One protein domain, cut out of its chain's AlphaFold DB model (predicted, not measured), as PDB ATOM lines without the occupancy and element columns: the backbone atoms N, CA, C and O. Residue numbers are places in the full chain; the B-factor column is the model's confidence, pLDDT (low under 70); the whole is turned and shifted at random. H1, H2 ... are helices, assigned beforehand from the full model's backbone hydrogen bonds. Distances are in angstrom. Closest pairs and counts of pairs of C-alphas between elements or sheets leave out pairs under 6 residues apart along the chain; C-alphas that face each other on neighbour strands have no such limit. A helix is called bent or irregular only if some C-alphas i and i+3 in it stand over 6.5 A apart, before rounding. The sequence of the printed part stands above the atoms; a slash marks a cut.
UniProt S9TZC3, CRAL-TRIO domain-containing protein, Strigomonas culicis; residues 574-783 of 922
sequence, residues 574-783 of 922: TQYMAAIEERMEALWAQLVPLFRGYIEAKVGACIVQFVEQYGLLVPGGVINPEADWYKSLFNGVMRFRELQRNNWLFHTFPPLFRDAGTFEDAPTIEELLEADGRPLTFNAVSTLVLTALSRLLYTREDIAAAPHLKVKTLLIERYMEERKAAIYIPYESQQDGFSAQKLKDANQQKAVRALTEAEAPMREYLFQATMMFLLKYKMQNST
ATOM      1  N   THR A 574     100.106 117.922  91.703       90.56
ATOM      2  CA  THR A 574     100.158 116.460  91.551       90.56
ATOM      3  C   THR A 574      99.199 115.949  90.472       90.56
ATOM      4  O   THR A 574      99.590 115.122  89.657       90.56
ATOM      5  N   GLN A 575      97.966 116.464  90.422       92.69
ATOM      6  CA  GLN A 575      96.987 116.093  89.391       92.69
ATOM      7  C   GLN A 575      97.428 116.545  87.992       92.69
ATOM      8  O   GLN A 575      97.273 115.807  87.024       92.69
ATOM      9  N   TYR A 576      97.998 117.747  87.881       94.06
ATOM     10  CA  TYR A 576      98.494 118.270  86.610       94.06
ATOM     11  C   TYR A 576      99.752 117.533  86.124       94.06
ATOM     12  O   TYR A 576      99.882 117.281  84.930       94.06
ATOM     13  N   MET A 577     100.641 117.127  87.038       93.12
ATOM     14  CA  MET A 577     101.773 116.254  86.715       93.12
ATOM     15  C   MET A 577     101.299 114.876  86.238       93.12
ATOM     16  O   MET A 577     101.718 114.456  85.166       93.12
ATOM     17  N   ALA A 578     100.368 114.227  86.946       93.69
ATOM     18  CA  ALA A 578      99.807 112.940  86.524       93.69
ATOM     19  C   ALA A 578      99.160 113.008  85.124       93.69
ATOM     20  O   ALA A 578      99.390 112.130  84.301       93.69
ATOM     21  N   ALA A 579      98.443 114.092  84.805       94.69
ATOM     22  CA  ALA A 579      97.875 114.313  83.470       94.69
ATOM     23  C   ALA A 579      98.933 114.567  82.369       94.69
ATOM     24  O   ALA A 579      98.652 114.376  81.184       94.69
ATOM     25  N   ILE A 580     100.146 115.006  82.726       94.88
ATOM     26  CA  ILE A 580     101.296 115.061  81.806       94.88
ATOM     27  C   ILE A 580     101.928 113.670  81.660       94.88
ATOM     28  O   ILE A 580     102.318 113.317  80.552       94.88
ATOM     29  N   GLU A 581     101.995 112.883  82.735       93.75
ATOM     30  CA  GLU A 581     102.543 111.515  82.763       93.75
ATOM     31  C   GLU A 581     101.691 110.566  81.896       93.75
ATOM     32  O   GLU A 581     102.191 110.053  80.895       93.75
ATOM     33  N   GLU A 582     100.373 110.508  82.130       94.75
ATOM     34  CA  GLU A 582      99.385 109.806  81.285       94.75
ATOM     35  C   GLU A 582      99.494 110.240  79.810       94.75
ATOM     36  O   GLU A 582      99.427 109.436  78.873       94.75
ATOM     37  N   ARG A 583      99.706 111.543  79.567       95.38
ATOM     38  CA  ARG A 583      99.870 112.061  78.206       95.38
ATOM     39  C   ARG A 583     101.199 111.636  77.581       95.38
ATOM     40  O   ARG A 583     101.221 111.383  76.376       95.38
ATOM     41  N   MET A 584     102.283 111.567  78.353       93.62
ATOM     42  CA  MET A 584     103.584 111.063  77.911       93.62
ATOM     43  C   MET A 584     103.505 109.579  77.559       93.62
ATOM     44  O   MET A 584     103.938 109.222  76.468       93.62
ATOM     45  N   GLU A 585     102.891 108.752  78.403       91.62
ATOM     46  CA  GLU A 585     102.625 107.327  78.152       91.62
ATOM     47  C   GLU A 585     101.804 107.128  76.868       91.62
ATOM     48  O   GLU A 585     102.209 106.398  75.959       91.62
ATOM     49  N   ALA A 586     100.698 107.864  76.712       94.31
ATOM     50  CA  ALA A 586      99.847 107.783  75.526       94.31
ATOM     51  C   ALA A 586     100.564 108.200  74.225       94.31
ATOM     52  O   ALA A 586     100.221 107.714  73.145       94.31
ATOM     53  N   LEU A 587     101.549 109.103  74.296       93.88
ATOM     54  CA  LEU A 587     102.414 109.480  73.168       93.88
ATOM     55  C   LEU A 587     103.541 108.466  72.945       93.88
ATOM     56  O   LEU A 587     103.915 108.197  71.805       93.88
ATOM     57  N   TRP A 588     104.056 107.879  74.019       90.56
ATOM     58  CA  TRP A 588     105.090 106.858  73.987       90.56
ATOM     59  C   TRP A 588     104.591 105.582  73.303       90.56
ATOM     60  O   TRP A 588     105.222 105.095  72.363       90.56
ATOM     61  N   ALA A 589     103.373 105.147  73.636       89.94
ATOM     62  CA  ALA A 589     102.664 104.060  72.963       89.94
ATOM     63  C   ALA A 589     102.450 104.296  71.449       89.94
ATOM     64  O   ALA A 589     102.369 103.337  70.683       89.94
ATOM     65  N   GLN A 590     102.404 105.555  70.990       93.12
ATOM     66  CA  GLN A 590     102.377 105.900  69.558       93.12
ATOM     67  C   GLN A 590     103.777 105.879  68.922       93.12
ATOM     68  O   GLN A 590     103.915 105.535  67.749       93.12
ATOM     69  N   LEU A 591     104.827 106.229  69.673       89.88
ATOM     70  CA  LEU A 591     106.204 106.314  69.177       89.88
ATOM     71  C   LEU A 591     106.901 104.958  69.059       89.88
ATOM     72  O   LEU A 591     107.570 104.712  68.055       89.88
ATOM     73  N   VAL A 592     106.720 104.064  70.034       87.00
ATOM     74  CA  VAL A 592     107.312 102.714  70.040       87.00
ATOM     75  C   VAL A 592     107.082 101.943  68.724       87.00
ATOM     76  O   VAL A 592     108.072 101.479  68.148       87.00
ATOM     77  N   PRO A 593     105.852 101.808  68.177       90.00
ATOM     78  CA  PRO A 593     105.639 101.095  66.915       90.00
ATOM     79  C   PRO A 593     106.247 101.816  65.700       90.00
ATOM     80  O   PRO A 593     106.702 101.151  64.768       90.00
ATOM     81  N   LEU A 594     106.319 103.152  65.708       91.69
ATOM     82  CA  LEU A 594     106.907 103.933  64.615       91.69
ATOM     83  C   LEU A 594     108.436 103.803  64.595       91.69
ATOM     84  O   LEU A 594     109.017 103.481  63.557       91.69
ATOM     85  N   PHE A 595     109.102 103.954  65.743       86.31
ATOM     86  CA  PHE A 595     110.543 103.723  65.843       86.31
ATOM     87  C   PHE A 595     110.903 102.263  65.550       86.31
ATOM     88  O   PHE A 595     111.835 102.024  64.780       86.31
ATOM     89  N   ARG A 596     110.121 101.290  66.043       86.38
ATOM     90  CA  ARG A 596     110.260  99.877  65.654       86.38
ATOM     91  C   ARG A 596     110.172  99.713  64.134       86.38
ATOM     92  O   ARG A 596     111.084  99.139  63.543       86.38
ATOM     93  N   GLY A 597     109.155 100.288  63.491       90.38
ATOM     94  CA  GLY A 597     108.974 100.245  62.037       90.38
ATOM     95  C   GLY A 597     110.150 100.829  61.242       90.38
ATOM     96  O   GLY A 597     110.544 100.247  60.230       90.38
ATOM     97  N   TYR A 598     110.759 101.924  61.712       90.06
ATOM     98  CA  TYR A 598     111.992 102.480  61.132       90.06
ATOM     99  C   TYR A 598     113.205 101.550  61.317       90.06
ATOM    100  O   TYR A 598     113.976 101.346  60.375       90.06
ATOM    101  N   ILE A 599     113.390 100.980  62.511       86.38
ATOM    102  CA  ILE A 599     114.531 100.106  62.824       86.38
ATOM    103  C   ILE A 599     114.449  98.813  62.004       86.38
ATOM    104  O   ILE A 599     115.426  98.459  61.340       86.38
ATOM    105  N   GLU A 600     113.273  98.181  61.978       90.62
ATOM    106  CA  GLU A 600     112.942  97.036  61.124       90.62
ATOM    107  C   GLU A 600     113.260  97.324  59.655       90.62
ATOM    108  O   GLU A 600     114.000  96.576  59.022       90.62
ATOM    109  N   ALA A 601     112.737  98.432  59.117       91.62
ATOM    110  CA  ALA A 601     112.947  98.817  57.726       91.62
ATOM    111  C   ALA A 601     114.436  99.001  57.400       91.62
ATOM    112  O   ALA A 601     114.938  98.529  56.379       91.62
ATOM    113  N   LYS A 602     115.184  99.640  58.307       88.50
ATOM    114  CA  LYS A 602     116.619  99.858  58.134       88.50
ATOM    115  C   LYS A 602     117.432  98.566  58.250       88.50
ATOM    116  O   LYS A 602     118.470  98.491  57.605       88.50
ATOM    117  N   VAL A 603     116.996  97.561  59.021       90.94
ATOM    118  CA  VAL A 603     117.618  96.217  59.040       90.94
ATOM    119  C   VAL A 603     117.239  95.395  57.806       90.94
ATOM    120  O   VAL A 603     118.109  94.743  57.237       90.94
ATOM    121  N   GLY A 604     115.997  95.484  57.324       93.44
ATOM    122  CA  GLY A 604     115.597  94.869  56.055       93.44
ATOM    123  C   GLY A 604     116.456  95.371  54.892       93.44
ATOM    124  O   GLY A 604     117.030  94.578  54.149       93.44
ATOM    125  N   ALA A 605     116.665  96.687  54.813       91.25
ATOM    126  CA  ALA A 605     117.582  97.287  53.848       91.25
ATOM    127  C   ALA A 605     119.059  96.872  54.045       91.25
ATOM    128  O   ALA A 605     119.749  96.678  53.046       91.25
ATOM    129  N   CYS A 606     119.544  96.664  55.286       90.56
ATOM    130  CA  CYS A 606     120.869  96.055  55.517       90.56
ATOM    131  C   CYS A 606     120.977  94.693  54.822       90.56
ATOM    132  O   CYS A 606     121.961  94.434  54.135       90.56
ATOM    133  N   ILE A 607     119.978  93.827  55.022       94.75
ATOM    134  CA  ILE A 607     119.995  92.440  54.539       94.75
ATOM    135  C   ILE A 607     119.919  92.404  53.017       94.75
ATOM    136  O   ILE A 607     120.710  91.704  52.394       94.75
ATOM    137  N   VAL A 608     119.037  93.208  52.421       93.88
ATOM    138  CA  VAL A 608     118.936  93.351  50.964       93.88
ATOM    139  C   VAL A 608     120.272  93.779  50.355       93.88
ATOM    140  O   VAL A 608     120.753  93.116  49.440       93.88
ATOM    141  N   GLN A 609     120.903  94.836  50.882       91.00
ATOM    142  CA  GLN A 609     122.174  95.327  50.343       91.00
ATOM    143  C   GLN A 609     123.324  94.333  50.563       91.00
ATOM    144  O   GLN A 609     124.170  94.190  49.692       91.00
ATOM    145  N   PHE A 610     123.357  93.610  51.685       93.62
ATOM    146  CA  PHE A 610     124.348  92.555  51.924       93.62
ATOM    147  C   PHE A 610     124.187  91.385  50.940       93.62
ATOM    148  O   PHE A 610     125.161  90.947  50.332       93.62
ATOM    149  N   VAL A 611     122.954  90.915  50.729       93.75
ATOM    150  CA  VAL A 611     122.627  89.843  49.772       93.75
ATOM    151  C   VAL A 611     122.979  90.242  48.330       93.75
ATOM    152  O   VAL A 611     123.511  89.422  47.583       93.75
ATOM    153  N   GLU A 612     122.738  91.505  47.969       90.56
ATOM    154  CA  GLU A 612     123.101  92.118  46.684       90.56
ATOM    155  C   GLU A 612     124.630  92.241  46.516       90.56
ATOM    156  O   GLU A 612     125.189  91.720  45.553       90.56
ATOM    157  N   GLN A 613     125.324  92.847  47.485       89.81
ATOM    158  CA  GLN A 613     126.768  93.117  47.452       89.81
ATOM    159  C   GLN A 613     127.628  91.844  47.434       89.81
ATOM    160  O   GLN A 613     128.661  91.814  46.767       89.81
ATOM    161  N   TYR A 614     127.209  90.789  48.139       91.19
ATOM    162  CA  TYR A 614     127.910  89.501  48.158       91.19
ATOM    163  C   TYR A 614     127.413  88.510  47.089       91.19
ATOM    164  O   TYR A 614     127.905  87.382  47.038       91.19
ATOM    165  N   GLY A 615     126.469  88.906  46.223       91.50
ATOM    166  CA  GLY A 615     125.986  88.076  45.114       91.50
ATOM    167  C   GLY A 615     125.335  86.764  45.560       91.50
ATOM    168  O   GLY A 615     125.537  85.730  44.928       91.50
ATOM    169  N   LEU A 616     124.589  86.782  46.672       91.25
ATOM    170  CA  LEU A 616     124.070  85.569  47.325       91.25
ATOM    171  C   LEU A 616     122.784  85.007  46.684       91.25
ATOM    172  O   LEU A 616     122.246  84.008  47.164       91.25
ATOM    173  N   LEU A 617     122.295  85.637  45.612       91.75
ATOM    174  CA  LEU A 617     121.148  85.186  44.820       91.75
ATOM    175  C   LEU A 617     121.599  84.620  43.473       91.75
ATOM    176  O   LEU A 617     122.586  85.067  42.888       91.75
ATOM    177  N   VAL A 618     120.824  83.680  42.935       90.88
ATOM    178  CA  VAL A 618     120.968  83.253  41.537       90.88
ATOM    179  C   VAL A 618     120.575  84.382  40.568       90.88
ATOM    180  O   VAL A 618     119.820  85.280  40.948       90.88
ATOM    181  N   PRO A 619     121.021  84.356  39.296       91.31
ATOM    182  CA  PRO A 619     120.567  85.316  38.291       91.31
ATOM    183  C   PRO A 619     119.036  85.319  38.161       91.31
ATOM    184  O   PRO A 619     118.433  84.298  37.838       91.31
ATOM    185  N   GLY A 620     118.410  86.469  38.429       89.88
ATOM    186  CA  GLY A 620     116.949  86.625  38.452       89.88
ATOM    187  C   GLY A 620     116.254  86.173  39.745       89.88
ATOM    188  O   GLY A 620     115.040  86.327  39.847       89.88
ATOM    189  N   GLY A 621     116.995  85.655  40.730       92.19
ATOM    190  CA  GLY A 621     116.461  85.252  42.032       92.19
ATOM    191  C   GLY A 621     115.912  86.432  42.839       92.19
ATOM    192  O   GLY A 621     116.408  87.559  42.756       92.19
ATOM    193  N   VAL A 622     114.879  86.162  43.633       95.44
ATOM    194  CA  VAL A 622     114.211  87.145  44.496       95.44
ATOM    195  C   VAL A 622     114.484  86.886  45.980       95.44
ATOM    196  O   VAL A 622     114.905  85.805  46.377       95.44
ATOM    197  N   ILE A 623     114.261  87.897  46.818       96.00
ATOM    198  CA  ILE A 623     114.307  87.785  48.279       96.00
ATOM    199  C   ILE A 623     112.875  87.625  48.782       96.00
ATOM    200  O   ILE A 623     112.036  88.501  48.557       96.00
ATOM    201  N   ASN A 624     112.608  86.539  49.504       96.12
ATOM    202  CA  ASN A 624     111.346  86.336  50.203       96.12
ATOM    203  C   ASN A 624     111.470  86.754  51.683       96.12
ATOM    204  O   ASN A 624     112.161  86.064  52.438       96.12
ATOM    205  N   PRO A 625     110.805  87.836  52.137       94.81
ATOM    206  CA  PRO A 625     110.816  88.229  53.547       94.81
ATOM    207  C   PRO A 625     110.188  87.183  54.479       94.81
ATOM    208  O   PRO A 625     110.488  87.161  55.671       94.81
ATOM    209  N   GLU A 626     109.332  86.307  53.942       96.31
ATOM    210  CA  GLU A 626     108.652  85.267  54.708       96.31
ATOM    211  C   GLU A 626     109.472  83.978  54.867       96.31
ATOM    212  O   GLU A 626     109.086  83.124  55.666       96.31
ATOM    213  N   ALA A 627     110.605  83.832  54.173       94.50
ATOM    214  CA  ALA A 627     111.449  82.644  54.281       94.50
ATOM    215  C   ALA A 627     112.205  82.577  55.621       94.50
ATOM    216  O   ALA A 627     112.697  83.585  56.136       94.50
ATOM    217  N   ASP A 628     112.369  81.364  56.159       94.69
ATOM    218  CA  ASP A 628     112.970  81.140  57.481       94.69
ATOM    219  C   ASP A 628     114.409  81.655  57.596       94.69
ATOM    220  O   ASP A 628     114.798  82.160  58.649       94.69
ATOM    221  N   TRP A 629     115.198  81.600  56.516       94.25
ATOM    222  CA  TRP A 629     116.551  82.165  56.505       94.25
ATOM    223  C   TRP A 629     116.529  83.686  56.686       94.25
ATOM    224  O   TRP A 629     117.325  84.220  57.461       94.25
ATOM    225  N   TYR A 630     115.595  84.378  56.023       95.31
ATOM    226  CA  TYR A 630     115.462  85.829  56.104       95.31
ATOM    227  C   TYR A 630     114.943  86.218  57.485       95.31
ATOM    228  O   TYR A 630     115.539  87.068  58.136       95.31
ATOM    229  N   LYS A 631     113.906  85.538  57.991       95.62
ATOM    230  CA  LYS A 631     113.380  85.728  59.354       95.62
ATOM    231  C   LYS A 631     114.443  85.481  60.428       95.62
ATOM    232  O   LYS A 631     114.560  86.272  61.361       95.62
ATOM    233  N   SER A 632     115.232  84.415  60.299       93.25
ATOM    234  CA  SER A 632     116.316  84.084  61.231       93.25
ATOM    235  C   SER A 632     117.409  85.157  61.224       93.25
ATOM    236  O   SER A 632     117.737  85.713  62.274       93.25
ATOM    237  N   LEU A 633     117.899  85.535  60.036       93.00
ATOM    238  CA  LEU A 633     118.898  86.592  59.864       93.00
ATOM    239  C   LEU A 633     118.386  87.955  60.351       93.00
ATOM    240  O   LEU A 633     119.097  88.655  61.064       93.00
ATOM    241  N   PHE A 634     117.147  88.315  60.022       94.38
ATOM    242  CA  PHE A 634     116.498  89.553  60.449       94.38
ATOM    243  C   PHE A 634     116.393  89.631  61.972       94.38
ATOM    244  O   PHE A 634     116.863  90.597  62.567       94.38
ATOM    245  N   ASN A 635     115.869  88.590  62.622       91.94
ATOM    246  CA  ASN A 635     115.778  88.533  64.082       91.94
ATOM    247  C   ASN A 635     117.164  88.528  64.751       91.94
ATOM    248  O   ASN A 635     117.347  89.160  65.794       91.94
ATOM    249  N   GLY A 636     118.151  87.863  64.144       90.31
ATOM    250  CA  GLY A 636     119.544  87.868  64.584       90.31
ATOM    251  C   GLY A 636     120.183  89.257  64.525       90.31
ATOM    252  O   GLY A 636     120.685  89.743  65.537       90.31
ATOM    253  N   VAL A 637     120.102  89.925  63.373       88.94
ATOM    254  CA  VAL A 637     120.671  91.262  63.130       88.94
ATOM    255  C   VAL A 637     119.931  92.343  63.923       88.94
ATOM    256  O   VAL A 637     120.580  93.250  64.441       88.94
ATOM    257  N   MET A 638     118.608  92.238  64.098       87.44
ATOM    258  CA  MET A 638     117.838  93.103  65.005       87.44
ATOM    259  C   MET A 638     118.384  93.002  66.436       87.44
ATOM    260  O   MET A 638     118.825  94.005  66.993       87.44
ATOM    261  N   ARG A 639     118.444  91.787  67.007       84.25
ATOM    262  CA  ARG A 639     118.984  91.546  68.362       84.25
ATOM    263  C   ARG A 639     120.452  91.949  68.505       84.25
ATOM    264  O   ARG A 639     120.876  92.344  69.582       84.25
ATOM    265  N   PHE A 640     121.234  91.844  67.438       82.31
ATOM    266  CA  PHE A 640     122.637  92.239  67.423       82.31
ATOM    267  C   PHE A 640     122.825  93.760  67.456       82.31
ATOM    268  O   PHE A 640     123.590  94.290  68.262       82.31
ATOM    269  N   ARG A 641     122.073  94.476  66.619       75.44
ATOM    270  CA  ARG A 641     122.073  95.942  66.537       75.44
ATOM    271  C   ARG A 641     121.681  96.608  67.860       75.44
ATOM    272  O   ARG A 641     122.187  97.679  68.172       75.44
ATOM    273  N   GLU A 642     120.815  95.960  68.631       65.81
ATOM    274  CA  GLU A 642     120.382  96.391  69.968       65.81
ATOM    275  C   GLU A 642     121.493  96.350  71.030       65.81
ATOM    276  O   GLU A 642     121.394  97.041  72.047       65.81
ATOM    277  N   LEU A 643     122.541  95.554  70.795       55.47
ATOM    278  CA  LEU A 643     123.731  95.454  71.648       55.47
ATOM    279  C   LEU A 643     124.806  96.465  71.214       55.47
ATOM    280  O   LEU A 643     125.434  97.102  72.052       55.47
ATOM    281  N   GLN A 644     124.978  96.660  69.903       61.69
ATOM    282  CA  GLN A 644     126.004  97.522  69.297       61.69
ATOM    283  C   GLN A 644     125.533  98.990  69.138       61.69
ATOM    284  O   GLN A 644     125.525  99.556  68.037       61.69
ATOM    285  N   ARG A 645     125.080  99.617  70.237       63.00
ATOM    286  CA  ARG A 645     124.412 100.938  70.228       63.00
ATOM    287  C   ARG A 645     125.365 102.131  70.074       63.00
ATOM    288  O   ARG A 645     125.694 102.795  71.047       63.00
ATOM    289  N   ASN A 646     125.694 102.464  68.825       54.22
ATOM    290  CA  ASN A 646     126.382 103.713  68.451       54.22
ATOM    291  C   ASN A 646     125.520 104.618  67.538       54.22
ATOM    292  O   ASN A 646     126.040 105.324  66.673       54.22
ATOM    293  N   ASN A 647     124.186 104.558  67.640       58.44
ATOM    294  CA  ASN A 647     123.279 105.357  66.808       58.44
ATOM    295  C   ASN A 647     122.351 106.206  67.676       58.44
ATOM    296  O   ASN A 647     121.576 105.658  68.453       58.44
ATOM    297  N   TRP A 648     122.410 107.530  67.501       56.34
ATOM    298  CA  TRP A 648     121.777 108.538  68.364       56.34
ATOM    299  C   TRP A 648     120.315 108.250  68.750       56.34
ATOM    300  O   TRP A 648     119.947 108.478  69.898       56.34
ATOM    301  N   LEU A 649     119.499 107.694  67.844       60.38
ATOM    302  CA  LEU A 649     118.083 107.406  68.111       60.38
ATOM    303  C   LEU A 649     117.895 106.370  69.244       60.38
ATOM    304  O   LEU A 649     116.858 106.368  69.891       60.38
ATOM    305  N   PHE A 650     118.909 105.539  69.510       58.09
ATOM    306  CA  PHE A 650     118.957 104.533  70.582       58.09
ATOM    307  C   PHE A 650     119.679 105.023  71.859       58.09
ATOM    308  O   PHE A 650     119.817 104.255  72.811       58.09
ATOM    309  N   HIS A 651     120.177 106.267  71.866       52.97
ATOM    310  CA  HIS A 651     120.605 106.971  73.086       52.97
ATOM    311  C   HIS A 651     119.471 107.862  73.607       52.97
ATOM    312  O   HIS A 651     119.291 107.994  74.809       52.97
ATOM    313  N   THR A 652     118.672 108.445  72.702       54.69
ATOM    314  CA  THR A 652     117.509 109.274  73.063       54.69
ATOM    315  C   THR A 652     116.235 108.463  73.338       54.69
ATOM    316  O   THR A 652     115.258 109.045  73.793       54.69
ATOM    317  N   PHE A 653     116.211 107.150  73.067       58.09
ATOM    318  CA  PHE A 653     115.046 106.282  73.294       58.09
ATOM    319  C   PHE A 653     115.452 104.830  73.654       58.09
ATOM    320  O   PHE A 653     116.565 104.414  73.315       58.09
ATOM    321  N   PRO A 654     114.583 104.044  74.330       48.97
ATOM    322  CA  PRO A 654     114.889 102.707  74.850       48.97
ATOM    323  C   PRO A 654     115.007 101.623  73.753       48.97
ATOM    324  O   PRO A 654     114.588 101.843  72.614       48.97
ATOM    325  N   PRO A 655     115.563 100.435  74.076       49.59
ATOM    326  CA  PRO A 655     115.667  99.297  73.149       49.59
ATOM    327  C   PRO A 655     114.312  98.648  72.817       49.59
ATOM    328  O   PRO A 655     113.295  98.952  73.433       49.59
ATOM    329  N   LEU A 656     114.322  97.684  71.893       51.66
ATOM    330  CA  LEU A 656     113.201  96.801  71.546       51.66
ATOM    331  C   LEU A 656     113.229  95.442  72.283       51.66
ATOM    332  O   LEU A 656     112.230  94.725  72.230       51.66
ATOM    333  N   PHE A 657     114.333  95.084  72.958       47.91
ATOM    334  CA  PHE A 657     114.521  93.814  73.685       47.91
ATOM    335  C   PHE A 657     115.076  93.972  75.124       47.91
ATOM    336  O   PHE A 657     116.049  93.315  75.500       47.91
ATOM    337  N   ARG A 658     114.449  94.809  75.965       49.28
ATOM    338  CA  ARG A 658     114.364  94.498  77.409       49.28
ATOM    339  C   ARG A 658     113.317  93.387  77.636       49.28
ATOM    340  O   ARG A 658     112.634  92.978  76.697       49.28
ATOM    341  N   ASP A 659     113.191  92.882  78.863       48.47
ATOM    342  CA  ASP A 659     112.125  91.933  79.202       48.47
ATOM    343  C   ASP A 659     110.738  92.586  79.108       48.47
ATOM    344  O   ASP A 659     110.558  93.768  79.416       48.47
ATOM    345  N   ALA A 660     109.748  91.798  78.675       45.50
ATOM    346  CA  ALA A 660     108.463  92.275  78.148       45.50
ATOM    347  C   ALA A 660     107.619  93.150  79.097       45.50
ATOM    348  O   ALA A 660     106.749  93.868  78.618       45.50
ATOM    349  N   GLY A 661     107.888  93.125  80.406       50.06
ATOM    350  CA  GLY A 661     107.223  93.958  81.415       50.06
ATOM    351  C   GLY A 661     107.917  95.290  81.733       50.06
ATOM    352  O   GLY A 661     107.657  95.844  82.790       50.06
ATOM    353  N   THR A 662     108.839  95.777  80.889       52.59
ATOM    354  CA  THR A 662     109.589  97.040  81.120       52.59
ATOM    355  C   THR A 662     109.618  97.977  79.901       52.59
ATOM    356  O   THR A 662     110.557  98.753  79.719       52.59
ATOM    357  N   PHE A 663     108.602  97.882  79.035       53.81
ATOM    358  CA  PHE A 663     108.426  98.744  77.851       53.81
ATOM    359  C   PHE A 663     107.317  99.793  77.990       53.81
ATOM    360  O   PHE A 663     107.203 100.659  77.121       53.81
ATOM    361  N   GLU A 664     106.472  99.675  79.015       59.84
ATOM    362  CA  GLU A 664     105.299 100.537  79.205       59.84
ATOM    363  C   GLU A 664     105.729 101.941  79.662       59.84
ATOM    364  O   GLU A 664     105.232 102.940  79.141       59.84
ATOM    365  N   ASP A 665     106.747 102.007  80.527       72.06
ATOM    366  CA  ASP A 665     107.337 103.248  81.028       72.06
ATOM    367  C   ASP A 665     107.997 104.074  79.909       72.06
ATOM    368  O   ASP A 665     108.820 103.586  79.123       72.06
ATOM    369  N   ALA A 666     107.663 105.364  79.861       81.56
ATOM    370  CA  ALA A 666     108.239 106.314  78.919       81.56
ATOM    371  C   ALA A 666     109.507 106.975  79.504       81.56
ATOM    372  O   ALA A 666     109.457 107.448  80.639       81.56
ATOM    373  N   PRO A 667     110.624 107.077  78.754       84.44
ATOM    374  CA  PRO A 667     111.911 107.523  79.296       84.44
ATOM    375  C   PRO A 667     111.882 108.963  79.828       84.44
ATOM    376  O   PRO A 667     111.499 109.906  79.131       84.44
ATOM    377  N   THR A 668     112.348 109.159  81.056       87.00
ATOM    378  CA  THR A 668     112.429 110.491  81.669       87.00
ATOM    379  C   THR A 668     113.494 111.358  80.990       87.00
ATOM    380  O   THR A 668     114.491 110.863  80.466       87.00
ATOM    381  N   ILE A 669     113.317 112.686  81.000       87.31
ATOM    382  CA  ILE A 669     114.320 113.616  80.442       87.31
ATOM    383  C   ILE A 669     115.661 113.475  81.169       87.31
ATOM    384  O   ILE A 669     116.717 113.647  80.568       87.31
ATOM    385  N   GLU A 670     115.600 113.150  82.451       88.69
ATOM    386  CA  GLU A 670     116.710 112.865  83.337       88.69
ATOM    387  C   GLU A 670     117.560 111.690  82.812       88.69
ATOM    388  O   GLU A 670     118.754 111.877  82.573       88.69
ATOM    389  N   GLU A 671     116.946 110.539  82.508       85.12
ATOM    390  CA  GLU A 671     117.623 109.390  81.876       85.12
ATOM    391  C   GLU A 671     118.193 109.734  80.491       85.12
ATOM    392  O   GLU A 671     119.294 109.305  80.139       85.12
ATOM    393  N   LEU A 672     117.471 110.528  79.689       84.19
ATOM    394  CA  LEU A 672     117.929 110.914  78.348       84.19
ATOM    395  C   LEU A 672     119.090 111.922  78.371       84.19
ATOM    396  O   LEU A 672     119.883 111.962  77.429       84.19
ATOM    397  N   LEU A 673     119.210 112.732  79.427       81.62
ATOM    398  CA  LEU A 673     120.375 113.587  79.655       81.62
ATOM    399  C   LEU A 673     121.577 112.781  80.148       81.62
ATOM    400  O   LEU A 673     122.680 113.011  79.657       81.62
ATOM    401  N   GLU A 674     121.372 111.820  81.052       83.44
ATOM    402  CA  GLU A 674     122.426 110.909  81.510       83.44
ATOM    403  C   GLU A 674     122.996 110.087  80.337       83.44
ATOM    404  O   GLU A 674     124.211 110.038  80.143       83.44
ATOM    405  N   ALA A 675     122.128 109.549  79.471       75.88
ATOM    406  CA  ALA A 675     122.512 108.767  78.290       75.88
ATOM    407  C   ALA A 675     123.238 109.565  77.180       75.88
ATOM    408  O   ALA A 675     123.959 108.965  76.378       75.88
ATOM    409  N   ASP A 676     123.068 110.893  77.123       73.00
ATOM    410  CA  ASP A 676     123.797 111.811  76.222       73.00
ATOM    411  C   ASP A 676     124.945 112.553  76.955       73.00
ATOM    412  O   ASP A 676     125.552 113.467  76.396       73.00
ATOM    413  N   GLY A 677     125.253 112.171  78.205       78.44
ATOM    414  CA  GLY A 677     126.385 112.677  78.993       78.44
ATOM    415  C   GLY A 677     126.259 114.129  79.473       78.44
ATOM    416  O   GLY A 677     127.270 114.821  79.598       78.44
ATOM    417  N   ARG A 678     125.037 114.630  79.702       80.81
ATOM    418  CA  ARG A 678     124.759 116.048  79.994       80.81
ATOM    419  C   ARG A 678     124.315 116.310  81.441       80.81
ATOM    420  O   ARG A 678     123.614 115.491  82.028       80.81
ATOM    421  N   PRO A 679     124.617 117.498  82.005       87.44
ATOM    422  CA  PRO A 679     124.131 117.885  83.327       87.44
ATOM    423  C   PRO A 679     122.621 118.174  83.322       87.44
ATOM    424  O   PRO A 679     122.088 118.726  82.353       87.44
ATOM    425  N   LEU A 680     121.949 117.885  84.443       89.75
ATOM    426  CA  LEU A 680     120.505 118.071  84.666       89.75
ATOM    427  C   LEU A 680     120.095 119.557  84.732       89.75
ATOM    428  O   LEU A 680     119.741 120.098  85.778       89.75
ATOM    429  N   THR A 681     120.146 120.240  83.588       89.38
ATOM    430  CA  THR A 681     119.839 121.670  83.446       89.38
ATOM    431  C   THR A 681     118.825 121.914  82.335       89.38
ATOM    432  O   THR A 681     118.841 121.267  81.291       89.38
ATOM    433  N   PHE A 682     117.973 122.928  82.498       87.62
ATOM    434  CA  PHE A 682     116.984 123.299  81.477       87.62
ATOM    435  C   PHE A 682     117.624 123.786  80.156       87.62
ATOM    436  O   PHE A 682     116.999 123.706  79.096       87.62
ATOM    437  N   ASN A 683     118.885 124.241  80.196       83.81
ATOM    438  CA  ASN A 683     119.694 124.457  78.994       83.81
ATOM    439  C   ASN A 683     119.937 123.128  78.273       83.81
ATOM    440  O   ASN A 683     119.528 122.997  77.122       83.81
ATOM    441  N   ALA A 684     120.504 122.133  78.961       83.62
ATOM    442  CA  ALA A 684     120.791 120.825  78.385       83.62
ATOM    443  C   ALA A 684     119.534 120.112  77.856       83.62
ATOM    444  O   ALA A 684     119.584 119.579  76.751       83.62
ATOM    445  N   VAL A 685     118.393 120.184  78.566       87.88
ATOM    446  CA  VAL A 685     117.089 119.695  78.059       87.88
ATOM    447  C   VAL A 685     116.743 120.354  76.723       87.88
ATOM    448  O   VAL A 685     116.426 119.672  75.752       87.88
ATOM    449  N   SER A 686     116.849 121.684  76.644       86.56
ATOM    450  CA  SER A 686     116.535 122.431  75.419       86.56
ATOM    451  C   SER A 686     117.462 122.046  74.259       86.56
ATOM    452  O   SER A 686     116.994 121.878  73.132       86.56
ATOM    453  N   THR A 687     118.762 121.863  74.523       81.75
ATOM    454  CA  THR A 687     119.729 121.411  73.511       81.75
ATOM    455  C   THR A 687     119.442 119.982  73.064       81.75
ATOM    456  O   THR A 687     119.470 119.716  71.864       81.75
ATOM    457  N   LEU A 688     119.136 119.069  73.994       85.38
ATOM    458  CA  LEU A 688     118.814 117.671  73.703       85.38
ATOM    459  C   LEU A 688     117.573 117.576  72.805       85.38
ATOM    460  O   LEU A 688     117.632 116.938  71.757       85.38
ATOM    461  N   VAL A 689     116.484 118.273  73.155       87.50
ATOM    462  CA  VAL A 689     115.237 118.262  72.373       87.50
ATOM    463  C   VAL A 689     115.445 118.810  70.959       87.50
ATOM    464  O   VAL A 689     115.025 118.176  69.989       87.50
ATOM    465  N   LEU A 690     116.130 119.950  70.808       84.62
ATOM    466  CA  LEU A 690     116.424 120.500  69.480       84.62
ATOM    467  C   LEU A 690     117.387 119.615  68.683       84.62
ATOM    468  O   LEU A 690     117.209 119.460  67.476       84.62
ATOM    469  N   THR A 691     118.365 118.987  69.338       81.69
ATOM    470  CA  THR A 691     119.274 118.032  68.689       81.69
ATOM    471  C   THR A 691     118.510 116.806  68.195       81.69
ATOM    472  O   THR A 691     118.695 116.397  67.051       81.69
ATOM    473  N   ALA A 692     117.618 116.240  69.009       84.88
ATOM    474  CA  ALA A 692     116.827 115.066  68.659       84.88
ATOM    475  C   ALA A 692     115.855 115.343  67.498       84.88
ATOM    476  O   ALA A 692     115.778 114.550  66.560       84.88
ATOM    477  N   LEU A 693     115.169 116.492  67.507       86.94
ATOM    478  CA  LEU A 693     114.277 116.901  66.415       86.94
ATOM    479  C   LEU A 693     115.048 117.202  65.121       86.94
ATOM    480  O   LEU A 693     114.687 116.685  64.066       86.94
ATOM    481  N   SER A 694     116.144 117.965  65.189       80.44
ATOM    482  CA  SER A 694     116.984 118.249  64.015       80.44
ATOM    483  C   SER A 694     117.602 116.979  63.427       80.44
ATOM    484  O   SER A 694     117.611 116.810  62.210       80.44
ATOM    485  N   ARG A 695     118.058 116.039  64.269       80.75
ATOM    486  CA  ARG A 695     118.569 114.737  63.816       80.75
ATOM    487  C   ARG A 695     117.467 113.843  63.233       80.75
ATOM    488  O   ARG A 695     117.760 113.117  62.283       80.75
ATOM    489  N   LEU A 696     116.223 113.901  63.725       86.44
ATOM    490  CA  LEU A 696     115.084 113.187  63.126       86.44
ATOM    491  C   LEU A 696     114.806 113.705  61.708       86.44
ATOM    492  O   LEU A 696     114.768 112.915  60.765       86.44
ATOM    493  N   LEU A 697     114.673 115.029  61.561       84.06
ATOM    494  CA  LEU A 697     114.449 115.706  60.279       84.06
ATOM    495  C   LEU A 697     115.575 115.392  59.283       84.06
ATOM    496  O   LEU A 697     115.302 114.908  58.186       84.06
ATOM    497  N   TYR A 698     116.833 115.558  59.705       80.81
ATOM    498  CA  TYR A 698     118.014 115.209  58.910       80.81
ATOM    499  C   TYR A 698     118.008 113.734  58.490       80.81
ATOM    500  O   TYR A 698     118.222 113.425  57.323       80.81
ATOM    501  N   THR A 699     117.719 112.811  59.416       81.88
ATOM    502  CA  THR A 699     117.696 111.370  59.117       81.88
ATOM    503  C   THR A 699     116.582 111.029  58.129       81.88
ATOM    504  O   THR A 699     116.806 110.232  57.227       81.88
ATOM    505  N   ARG A 700     115.398 111.645  58.240       88.69
ATOM    506  CA  ARG A 700     114.322 111.492  57.248       88.69
ATOM    507  C   ARG A 700     114.749 112.020  55.876       88.69
ATOM    508  O   ARG A 700     114.478 111.368  54.875       88.69
ATOM    509  N   GLU A 701     115.390 113.185  55.821       82.12
ATOM    510  CA  GLU A 701     115.751 113.854  54.566       82.12
ATOM    511  C   GLU A 701     116.939 113.199  53.848       82.12
ATOM    512  O   GLU A 701     116.880 113.052  52.632       82.12
ATOM    513  N   ASP A 702     117.954 112.714  54.570       78.12
ATOM    514  CA  ASP A 702     119.040 111.877  54.025       78.12
ATOM    515  C   ASP A 702     118.478 110.581  53.411       78.12
ATOM    516  O   ASP A 702     118.777 110.235  52.268       78.12
ATOM    517  N   ILE A 703     117.558 109.922  54.125       82.38
ATOM    518  CA  ILE A 703     116.869 108.702  53.675       82.38
ATOM    519  C   ILE A 703     115.916 108.962  52.493       82.38
ATOM    520  O   ILE A 703     115.723 108.075  51.664       82.38
ATOM    521  N   ALA A 704     115.309 110.146  52.398       82.31
ATOM    522  CA  ALA A 704     114.413 110.504  51.296       82.31
ATOM    523  C   ALA A 704     115.156 111.013  50.045       82.31
ATOM    524  O   ALA A 704     114.628 110.893  48.944       82.31
ATOM    525  N   ALA A 705     116.350 111.594  50.206       73.94
ATOM    526  CA  ALA A 705     117.128 112.178  49.112       73.94
ATOM    527  C   ALA A 705     118.138 111.209  48.478       73.94
ATOM    528  O   ALA A 705     118.480 111.378  47.309       73.94
ATOM    529  N   ALA A 706     118.637 110.217  49.219       73.06
ATOM    530  CA  ALA A 706     119.568 109.238  48.670       73.06
ATOM    531  C   ALA A 706     118.828 108.221  47.767       73.06
ATOM    532  O   ALA A 706     117.858 107.616  48.223       73.06
ATOM    533  N   PRO A 707     119.278 107.957  46.521       59.09
ATOM    534  CA  PRO A 707     118.635 106.973  45.634       59.09
ATOM    535  C   PRO A 707     118.737 105.536  46.167       59.09
ATOM    536  O   PRO A 707     117.975 104.656  45.771       59.09
ATOM    537  N   HIS A 708     119.669 105.304  47.092       63.12
ATOM    538  CA  HIS A 708     119.760 104.114  47.919       63.12
ATOM    539  C   HIS A 708     119.970 104.550  49.365       63.12
ATOM    540  O   HIS A 708     120.817 105.402  49.637       63.12
ATOM    541  N   LEU A 709     119.249 103.931  50.300       63.25
ATOM    542  CA  LEU A 709     119.528 104.047  51.729       63.25
ATOM    543  C   LEU A 709     121.037 103.842  51.981       63.25
ATOM    544  O   LEU A 709     121.576 102.810  51.594       63.25
ATOM    545  N   LYS A 710     121.727 104.796  52.627       61.81
ATOM    546  CA  LYS A 710     123.161 104.674  52.965       61.81
ATOM    547  C   LYS A 710     123.378 103.633  54.071       61.81
ATOM    548  O   LYS A 710     123.582 103.972  55.241       61.81
ATOM    549  N   VAL A 711     123.290 102.352  53.721       64.94
ATOM    550  CA  VAL A 711     123.498 101.238  54.647       64.94
ATOM    551  C   VAL A 711     124.918 100.707  54.521       64.94
ATOM    552  O   VAL A 711     125.446 100.551  53.425       64.94
ATOM    553  N   LYS A 712     125.543 100.411  55.662       72.50
ATOM    554  CA  LYS A 712     126.815  99.692  55.710       72.50
ATOM    555  C   LYS A 712     126.515  98.225  55.987       72.50
ATOM    556  O   LYS A 712     125.934  97.907  57.028       72.50
ATOM    557  N   THR A 713     126.925  97.351  55.075       84.12
ATOM    558  CA  THR A 713     126.855  95.886  55.217       84.12
ATOM    559  C   THR A 713     127.610  95.382  56.454       84.12
ATOM    560  O   THR A 713     127.201  94.389  57.053       84.12
ATOM    561  N   LEU A 714     128.579  96.174  56.930       83.25
ATOM    562  CA  LEU A 714     129.304  96.073  58.203       83.25
ATOM    563  C   LEU A 714     128.461  95.652  59.424       83.25
ATOM    564  O   LEU A 714     128.980  94.988  60.316       83.25
ATOM    565  N   LEU A 715     127.172  96.018  59.505       84.56
ATOM    566  CA  LEU A 715     126.305  95.568  60.608       84.56
ATOM    567  C   LEU A 715     126.066  94.046  60.579       84.56
ATOM    568  O   LEU A 715     125.992  93.412  61.630       84.56
ATOM    569  N   ILE A 716     125.931  93.475  59.383       89.38
ATOM    570  CA  ILE A 716     125.692  92.045  59.163       89.38
ATOM    571  C   ILE A 716     127.011  91.281  59.194       89.38
ATOM    572  O   ILE A 716     127.073  90.215  59.796       89.38
ATOM    573  N   GLU A 717     128.076  91.855  58.639       89.00
ATOM    574  CA  GLU A 717     129.431  91.299  58.729       89.00
ATOM    575  C   GLU A 717     129.849  91.117  60.199       89.00
ATOM    576  O   GLU A 717     130.181  90.003  60.601       89.00
ATOM    577  N   ARG A 718     129.699  92.157  61.037       86.56
ATOM    578  CA  ARG A 718     129.948  92.065  62.488       86.56
ATOM    579  C   ARG A 718     129.007  91.102  63.209       86.56
ATOM    580  O   ARG A 718     129.445  90.400  64.113       86.56
ATOM    581  N   TYR A 719     127.732  91.028  62.812       90.62
ATOM    582  CA  TYR A 719     126.806  90.033  63.367       90.62
ATOM    583  C   TYR A 719     127.298  88.604  63.101       90.62
ATOM    584  O   TYR A 719     127.341  87.786  64.021       90.62
ATOM    585  N   MET A 720     127.694  88.312  61.859       90.50
ATOM    586  CA  MET A 720     128.226  87.008  61.467       90.50
ATOM    587  C   MET A 720     129.548  86.695  62.168       90.50
ATOM    588  O   MET A 720     129.747  85.560  62.589       90.50
ATOM    589  N   GLU A 721     130.419  87.687  62.339       88.88
ATOM    590  CA  GLU A 721     131.701  87.564  63.034       88.88
ATOM    591  C   GLU A 721     131.521  87.298  64.541       88.88
ATOM    592  O   GLU A 721     131.878  86.223  65.028       88.88
ATOM    593  N   GLU A 722     130.886  88.219  65.275       88.19
ATOM    594  CA  GLU A 722     130.711  88.133  66.734       88.19
ATOM    595  C   GLU A 722     129.850  86.934  67.161       88.19
ATOM    596  O   GLU A 722     130.050  86.372  68.241       88.19
ATOM    597  N   ARG A 723     128.887  86.509  66.329       89.25
ATOM    598  CA  ARG A 723     128.036  85.335  66.602       89.25
ATOM    599  C   ARG A 723     128.495  84.054  65.911       89.25
ATOM    600  O   ARG A 723     127.866  83.020  66.128       89.25
ATOM    601  N   LYS A 724     129.565  84.102  65.106       90.75
ATOM    602  CA  LYS A 724     130.039  82.995  64.248       90.75
ATOM    603  C   LYS A 724     128.907  82.391  63.398       90.75
ATOM    604  O   LYS A 724     128.838  81.179  63.198       90.75
ATOM    605  N   ALA A 725     127.988  83.243  62.945       88.25
ATOM    606  CA  ALA A 725     126.762  82.843  62.268       88.25
ATOM    607  C   ALA A 725     126.995  82.661  60.762       88.25
ATOM    608  O   ALA A 725     127.498  83.555  60.085       88.25
ATOM    609  N   ALA A 726     126.581  81.510  60.228       88.06
ATOM    610  CA  ALA A 726     126.557  81.243  58.795       88.06
ATOM    611  C   ALA A 726     125.164  81.539  58.221       88.06
ATOM    612  O   ALA A 726     124.153  81.150  58.807       88.06
ATOM    613  N   ILE A 727     125.113  82.192  57.058       86.62
ATOM    614  CA  ILE A 727     123.875  82.421  56.303       86.62
ATOM    615  C   ILE A 727     123.789  81.368  55.198       86.62
ATOM    616  O   ILE A 727     124.740  81.181  54.443       86.62
ATOM    617  N   TYR A 728     122.637  80.711  55.092       89.12
ATOM    618  CA  TYR A 728     122.298  79.798  54.003       89.12
ATOM    619  C   TYR A 728     120.979  80.252  53.373       89.12
ATOM    620  O   TYR A 728     120.009  80.478  54.092       89.12
ATOM    621  N   ILE A 729     120.959  80.400  52.047       91.62
ATOM    622  CA  ILE A 729     119.796  80.851  51.270       91.62
ATOM    623  C   ILE A 729     119.393  79.703  50.326       91.62
ATOM    624  O   ILE A 729     120.032  79.543  49.285       91.62
ATOM    625  N   PRO A 730     118.371  78.891  50.667       91.81
ATOM    626  CA  PRO A 730     117.882  77.808  49.810       91.81
ATOM    627  C   PRO A 730     117.451  78.325  48.435       91.81
ATOM    628  O   PRO A 730     116.858  79.405  48.347       91.81
ATOM    629  N   TYR A 731     117.699  77.562  47.372       89.25
ATOM    630  CA  TYR A 731     117.366  77.959  45.997       89.25
ATOM    631  C   TYR A 731     115.853  78.147  45.795       89.25
ATOM    632  O   TYR A 731     115.406  79.079  45.131       89.25
ATOM    633  N   GLU A 732     115.057  77.310  46.453       91.25
ATOM    634  CA  GLU A 732     113.592  77.294  46.434       91.25
ATOM    635  C   GLU A 732     113.034  78.610  46.991       91.25
ATOM    636  O   GLU A 732     112.087  79.181  46.454       91.25
ATOM    637  N   SER A 733     113.685  79.148  48.029       89.31
ATOM    638  CA  SER A 733     113.305  80.413  48.669       89.31
ATOM    639  C   SER A 733     113.599  81.661  47.826       89.31
ATOM    640  O   SER A 733     113.257  82.766  48.246       89.31
ATOM    641  N   GLN A 734     114.227  81.488  46.655       92.44
ATOM    642  CA  GLN A 734     114.543  82.554  45.701       92.44
ATOM    643  C   GLN A 734     113.597  82.582  44.486       92.44
ATOM    644  O   GLN A 734     113.837  83.354  43.558       92.44
ATOM    645  N   GLN A 735     112.555  81.737  44.464       90.31
ATOM    646  CA  GLN A 735     111.618  81.605  43.334       90.31
ATOM    647  C   GLN A 735     110.357  82.478  43.467       90.31
ATOM    648  O   GLN A 735     109.781  82.873  42.457       90.31
ATOM    649  N   ASP A 736     109.948  82.802  44.695       90.25
ATOM    650  CA  ASP A 736     108.814  83.677  45.019       90.25
ATOM    651  C   ASP A 736     109.259  84.743  46.032       90.25
ATOM    652  O   ASP A 736     110.029  84.434  46.942       90.25
ATOM    653  N   GLY A 737     108.816  85.993  45.873       91.88
ATOM    654  CA  GLY A 737     109.287  87.143  46.652       91.88
ATOM    655  C   GLY A 737     109.491  88.422  45.830       91.88
ATOM    656  O   GLY A 737     108.839  88.662  44.814       91.88
ATOM    657  N   PHE A 738     110.408  89.284  46.282       93.56
ATOM    658  CA  PHE A 738     110.686  90.595  45.687       93.56
ATOM    659  C   PHE A 738     112.118  90.687  45.150       93.56
ATOM    660  O   PHE A 738     113.055  90.207  45.784       93.56
ATOM    661  N   SER A 739     112.327  91.363  44.015       94.12
ATOM    662  CA  SER A 739     113.688  91.713  43.582       94.12
ATOM    663  C   SER A 739     114.378  92.585  44.636       94.12
ATOM    664  O   SER A 739     113.712  93.374  45.314       94.12
ATOM    665  N   ALA A 740     115.705  92.462  44.761       90.88
ATOM    666  CA  ALA A 740     116.489  93.183  45.768       90.88
ATOM    667  C   ALA A 740     116.154  94.685  45.769       90.88
ATOM    668  O   ALA A 740     115.683  95.199  46.780       90.88
ATOM    669  N   GLN A 741     116.239  95.349  44.613       90.25
ATOM    670  CA  GLN A 741     115.869  96.760  44.455       90.25
ATOM    671  C   GLN A 741     114.432  97.071  44.925       90.25
ATOM    672  O   GLN A 741     114.244  97.980  45.726       90.25
ATOM    673  N   LYS A 742     113.417  96.281  44.541       93.94
ATOM    674  CA  LYS A 742     112.024  96.517  44.976       93.94
ATOM    675  C   LYS A 742     111.858  96.387  46.496       93.94
ATOM    676  O   LYS A 742     111.073  97.125  47.092       93.94
ATOM    677  N   LEU A 743     112.590  95.472  47.134       94.00
ATOM    678  CA  LEU A 743     112.579  95.308  48.591       94.00
ATOM    679  C   LEU A 743     113.396  96.403  49.305       94.00
ATOM    680  O   LEU A 743     113.023  96.825  50.399       94.00
ATOM    681  N   LYS A 744     114.464  96.908  48.677       90.12
ATOM    682  CA  LYS A 744     115.255  98.083  49.091       90.12
ATOM    683  C   LYS A 744     114.364  99.328  49.134       90.12
ATOM    684  O   LYS A 744     114.251  99.956  50.184       90.12
ATOM    685  N   ASP A 745     113.642  99.587  48.045       90.69
ATOM    686  CA  ASP A 745     112.719 100.716  47.887       90.69
ATOM    687  C   ASP A 745     111.546 100.641  48.873       90.69
ATOM    688  O   ASP A 745     111.232 101.625  49.541       90.69
ATOM    689  N   ALA A 746     110.934  99.462  49.038       94.25
ATOM    690  CA  ALA A 746     109.852  99.260  50.003       94.25
ATOM    691  C   ALA A 746     110.308  99.508  51.456       94.25
ATOM    692  O   ALA A 746     109.597 100.151  52.232       94.25
ATOM    693  N   ASN A 747     111.512  99.054  51.823       93.56
ATOM    694  CA  ASN A 747     112.100  99.350  53.130       93.56
ATOM    695  C   ASN A 747     112.441 100.843  53.279       93.56
ATOM    696  O   ASN A 747     112.136 101.439  54.309       93.56
ATOM    697  N   GLN A 748     113.008 101.482  52.255       90.88
ATOM    698  CA  GLN A 748     113.307 102.914  52.279       90.88
ATOM    699  C   GLN A 748     112.027 103.753  52.447       90.88
ATOM    700  O   GLN A 748     111.981 104.632  53.308       90.88
ATOM    701  N   GLN A 749     110.946 103.418  51.737       94.12
ATOM    702  CA  GLN A 749     109.632 104.050  51.906       94.12
ATOM    703  C   GLN A 749     109.039 103.808  53.304       94.12
ATOM    704  O   GLN A 749     108.569 104.761  53.928       94.12
ATOM    705  N   LYS A 750     109.115 102.579  53.846       94.69
ATOM    706  CA  LYS A 750     108.701 102.279  55.233       94.69
ATOM    707  C   LYS A 750     109.489 103.122  56.247       94.69
ATOM    708  O   LYS A 750     108.893 103.645  57.186       94.69
ATOM    709  N   ALA A 751     110.793 103.315  56.034       91.19
ATOM    710  CA  ALA A 751     111.646 104.144  56.882       91.19
ATOM    711  C   ALA A 751     111.292 105.644  56.807       91.19
ATOM    712  O   ALA A 751     111.120 106.265  57.856       91.19
ATOM    713  N   VAL A 752     111.130 106.226  55.606       91.69
ATOM    714  CA  VAL A 752     110.689 107.633  55.450       91.69
ATOM    715  C   VAL A 752     109.330 107.839  56.110       91.69
ATOM    716  O   VAL A 752     109.152 108.795  56.867       91.69
ATOM    717  N   ARG A 753     108.377 106.935  55.850       95.94
ATOM    718  CA  ARG A 753     107.020 107.010  56.392       95.94
ATOM    719  C   ARG A 753     107.031 106.987  57.920       95.94
ATOM    720  O   ARG A 753     106.504 107.914  58.524       95.94
ATOM    721  N   ALA A 754     107.700 106.007  58.526       93.31
ATOM    722  CA  ALA A 754     107.797 105.879  59.977       93.31
ATOM    723  C   ALA A 754     108.409 107.123  60.648       93.31
ATOM    724  O   ALA A 754     107.877 107.609  61.641       93.31
ATOM    725  N   LEU A 755     109.483 107.691  60.081       91.62
ATOM    726  CA  LEU A 755     110.100 108.923  60.598       91.62
ATOM    727  C   LEU A 755     109.226 110.173  60.386       91.62
ATOM    728  O   LEU A 755     109.314 111.120  61.164       91.62
ATOM    729  N   THR A 756     108.382 110.184  59.352       94.06
ATOM    730  CA  THR A 756     107.432 111.277  59.082       94.06
ATOM    731  C   THR A 756     106.250 111.227  60.047       94.06
ATOM    732  O   THR A 756     105.915 112.237  60.659       94.06
ATOM    733  N   GLU A 757     105.657 110.046  60.233       95.81
ATOM    734  CA  GLU A 757     104.567 109.812  61.187       95.81
ATOM    735  C   GLU A 757     105.038 110.026  62.640       95.81
ATOM    736  O   GLU A 757     104.265 110.508  63.464       95.81
ATOM    737  N   ALA A 758     106.317 109.765  62.947       93.25
ATOM    738  CA  ALA A 758     106.899 109.997  64.271       93.25
ATOM    739  C   ALA A 758     107.160 111.479  64.609       93.25
ATOM    740  O   ALA A 758     107.257 111.810  65.789       93.25
ATOM    741  N   GLU A 759     107.270 112.387  63.630       93.25
ATOM    742  CA  GLU A 759     107.722 113.767  63.885       93.25
ATOM    743  C   GLU A 759     106.789 114.533  64.841       93.25
ATOM    744  O   GLU A 759     107.246 115.177  65.789       93.25
ATOM    745  N   ALA A 760     105.476 114.442  64.616       95.69
ATOM    746  CA  ALA A 760     104.473 115.107  65.443       95.69
ATOM    747  C   ALA A 760     104.395 114.541  66.879       95.69
ATOM    748  O   ALA A 760     104.548 115.335  67.814       95.69
ATOM    749  N   PRO A 761     104.216 113.219  67.106       95.19
ATOM    750  CA  PRO A 761     104.197 112.666  68.457       95.19
ATOM    751  C   PRO A 761     105.551 112.793  69.167       95.19
ATOM    752  O   PRO A 761     105.549 113.024  70.368       95.19
ATOM    753  N   MET A 762     106.697 112.749  68.471       92.38
ATOM    754  CA  MET A 762     108.018 112.943  69.095       92.38
ATOM    755  C   MET A 762     108.197 114.383  69.575       92.38
ATOM    756  O   MET A 762     108.645 114.616  70.696       92.38
ATOM    757  N   ARG A 763     107.812 115.364  68.751       93.44
ATOM    758  CA  ARG A 763     107.835 116.784  69.124       93.44
ATOM    759  C   ARG A 763     106.921 117.062  70.317       93.44
ATOM    760  O   ARG A 763     107.321 117.772  71.235       93.44
ATOM    761  N   GLU A 764     105.716 116.500  70.306       95.38
ATOM    762  CA  GLU A 764     104.755 116.613  71.404       95.38
ATOM    763  C   GLU A 764     105.279 115.937  72.683       95.38
ATOM    764  O   GLU A 764     105.279 116.565  73.738       95.38
ATOM    765  N   TYR A 765     105.798 114.711  72.584       94.00
ATOM    766  CA  TYR A 765     106.383 113.959  73.696       94.00
ATOM    767  C   TYR A 765     107.526 114.726  74.364       94.00
ATOM    768  O   TYR A 765     107.495 114.954  75.570       94.00
ATOM    769  N   LEU A 766     108.488 115.221  73.579       91.62
ATOM    770  CA  LEU A 766     109.616 115.999  74.094       91.62
ATOM    771  C   LEU A 766     109.175 117.333  74.728       91.62
ATOM    772  O   LEU A 766     109.816 117.796  75.673       91.62
ATOM    773  N   PHE A 767     108.063 117.933  74.281       94.00
ATOM    774  CA  PHE A 767     107.441 119.066  74.979       94.00
ATOM    775  C   PHE A 767     106.855 118.656  76.337       94.00
ATOM    776  O   PHE A 767     107.146 119.323  77.329       94.00
ATOM    777  N   GLN A 768     106.066 117.578  76.404       94.94
ATOM    778  CA  GLN A 768     105.457 117.104  77.656       94.94
ATOM    779  C   GLN A 768     106.527 116.671  78.670       94.94
ATOM    780  O   GLN A 768     106.500 117.101  79.819       94.94
ATOM    781  N   ALA A 769     107.544 115.936  78.221       92.94
ATOM    782  CA  ALA A 769     108.672 115.504  79.037       92.94
ATOM    783  C   ALA A 769     109.510 116.698  79.548       92.94
ATOM    784  O   ALA A 769     109.885 116.743  80.719       92.94
ATOM    785  N   THR A 770     109.701 117.744  78.730       93.94
ATOM    786  CA  THR A 770     110.290 119.024  79.185       93.94
ATOM    787  C   THR A 770     109.428 119.712  80.249       93.94
ATOM    788  O   THR A 770     109.959 120.278  81.206       93.94
ATOM    789  N   MET A 771     108.099 119.690  80.098       95.00
ATOM    790  CA  MET A 771     107.176 120.264  81.081       95.00
ATOM    791  C   MET A 771     107.211 119.482  82.401       95.00
ATOM    792  O   MET A 771     107.287 120.099  83.461       95.00
ATOM    793  N   MET A 772     107.252 118.149  82.339       95.12
ATOM    794  CA  MET A 772     107.411 117.274  83.500       95.12
ATOM    795  C   MET A 772     108.722 117.555  84.248       95.12
ATOM    796  O   MET A 772     108.686 117.811  85.452       95.12
ATOM    797  N   PHE A 773     109.859 117.616  83.541       94.44
ATOM    798  CA  PHE A 773     111.162 117.986  84.112       94.44
ATOM    799  C   PHE A 773     111.115 119.345  84.829       94.44
ATOM    800  O   PHE A 773     111.621 119.492  85.938       94.44
ATOM    801  N   LEU A 774     110.472 120.357  84.232       92.25
ATOM    802  CA  LEU A 774     110.334 121.682  84.849       92.25
ATOM    803  C   LEU A 774     109.520 121.654  86.150       92.25
ATOM    804  O   LEU A 774     109.880 122.347  87.105       92.25
ATOM    805  N   LEU A 775     108.444 120.868  86.197       91.38
ATOM    806  CA  LEU A 775     107.616 120.702  87.394       91.38
ATOM    807  C   LEU A 775     108.389 119.937  88.480       91.38
ATOM    808  O   LEU A 775     108.555 120.461  89.585       91.38
ATOM    809  N   LYS A 776     108.953 118.766  88.139       92.00
ATOM    810  CA  LYS A 776     109.780 117.939  89.038       92.00
ATOM    811  C   LYS A 776     110.976 118.731  89.591       92.00
ATOM    812  O   LYS A 776     111.165 118.759  90.799       92.00
ATOM    813  N   TYR A 777     111.727 119.459  88.761       89.06
ATOM    814  CA  TYR A 777     112.973 120.119  89.183       89.06
ATOM    815  C   TYR A 777     112.815 121.522  89.806       89.06
ATOM    816  O   TYR A 777     113.713 121.973  90.522       89.06
ATOM    817  N   LYS A 778     111.725 122.261  89.537       86.19
ATOM    818  CA  LYS A 778     111.543 123.641  90.053       86.19
ATOM    819  C   LYS A 778     110.322 123.863  90.941       86.19
ATOM    820  O   LYS A 778     110.217 124.948  91.511       86.19
ATOM    821  N   MET A 779     109.418 122.893  91.076       83.00
ATOM    822  CA  MET A 779     108.149 123.080  91.799       83.00
ATOM    823  C   MET A 779     107.826 121.978  92.823       83.00
ATOM    824  O   MET A 779     106.817 122.095  93.511       83.00
ATOM    825  N   GLN A 780     108.709 120.989  93.015       77.69
ATOM    826  CA  GLN A 780     108.552 119.853  93.946       77.69
ATOM    827  C   GLN A 780     108.092 120.227  95.369       77.69
ATOM    828  O   GLN A 780     107.367 119.469  96.005       77.69
ATOM    829  N   ASN A 781     108.493 121.406  95.856       82.62
ATOM    830  CA  ASN A 781     108.229 121.878  97.219       82.62
ATOM    831  C   ASN A 781     106.996 122.801  97.333       82.62
ATOM    832  O   ASN A 781     106.813 123.433  98.372       82.62
ATOM    833  N   SER A 782     106.182 122.948  96.279       84.81
ATOM    834  CA  SER A 782     105.029 123.855  96.273       84.81
ATOM    835  C   SER A 782     103.728 123.125  95.949       84.81
ATOM    836  O   SER A 782     103.564 122.549  94.877       84.81
ATOM    837  N   THR A 783     102.783 123.175  96.886       85.19
ATOM    838  CA  THR A 783     101.420 122.648  96.726       85.19
ATOM    839  C   THR A 783     100.450 123.663  96.112       85.19
ATOM    840  O   THR A 783      99.356 123.280  95.701       85.19
TER     841      THR A 783
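This is residues 574 to 783 of the 922 residues of the protein "CRAL-TRIO domain-containing protein" of Strigomonas culicis (UniProt S9TZC3). A long rod of helices: H1 runs along most of its length, and the bent helix H6 folds back along it, with H4 packed on H6 and out of contact with H1. Two shorter helices, H2 and H5, cross the later part of H1, and the small H3 packs across H4 and H6b. The printed part has 210 residues with six named helices, H1 to H6 in chain order, and no named strand; its class is all helix. It is only just compact, close to loose, with a radius of gyration of the C-alphas of 19.9 A and spans of 71 by 34 by 27 A.

H1, residues 574 to 613, has a kink of 28 degrees near residue 590; it is neither bent nor irregular, but only just: C-alphas 590 and 593 are 6.4 A apart. H6, residues 740 to 779, was assigned as one helix by its hydrogen bonds but is bent, with C-alphas 757 and 760 6.8 A apart; its arms H6a, residues 740 to 757, and H6b, residues 760 to 779, stand at a steep tilt of 41 degrees. With residues 594 to 612 alone, H1 touches H6a at a shallow tilt of 14 degrees, opposite ways; the closest C-alphas, of Tyr 598 and Ala 751, are 4.6 A apart. With residues 577 to 591 alone it touches H6b, closest at Met 584 and Tyr 765, C-alphas 5.8 A apart. H4, residues 682 to 705, touches H6b at a shallow tilt of 9 degrees, opposite ways, closest at the C-alphas of Val 689 and Leu 766, 6.3 A. H1, H4, H6a and H6b form a bundle, a group of helices packed together. H2, residues 628 to 641, touches H1 at a steep tilt of 56 degrees, closest at the C-alphas of Val 603 and Met 638, 6.7 A. H5, residues 714 to 723, is about perpendicular to H1 at 89 degrees; their closest C-alphas, of Cys 606 and Ile 716, are 7.3 A apart. H3, residues 669 to 675, touches H6b, closest at the C-alphas of Ile 669 and Ala 769, 6.1 A. Every O i to N i+4 pair is within hydrogen-bond range in H2, H3, H4, H5, H6a and H6b; in H1 33 of 36 are.

H1 measures 56.5 A from C-alpha 574 at (100.158, 116.460, 91.551) to C-alpha 613 at (126.768, 93.117, 47.452). H4 measures 34.2 A, H6b 27.8 A and H6a 25.6 A. H6b ends at C-alpha 779, (108.149, 123.080, 91.799).

The C-alphas farthest apart, of Pro 619 and Thr 783, are 71.9 A apart. The printed part has no cut; the links H1 to H2, H2 to H3 and H5 to H6 are long. Residues 642 to 664 and 707 to 711 are under 70 in pLDDT.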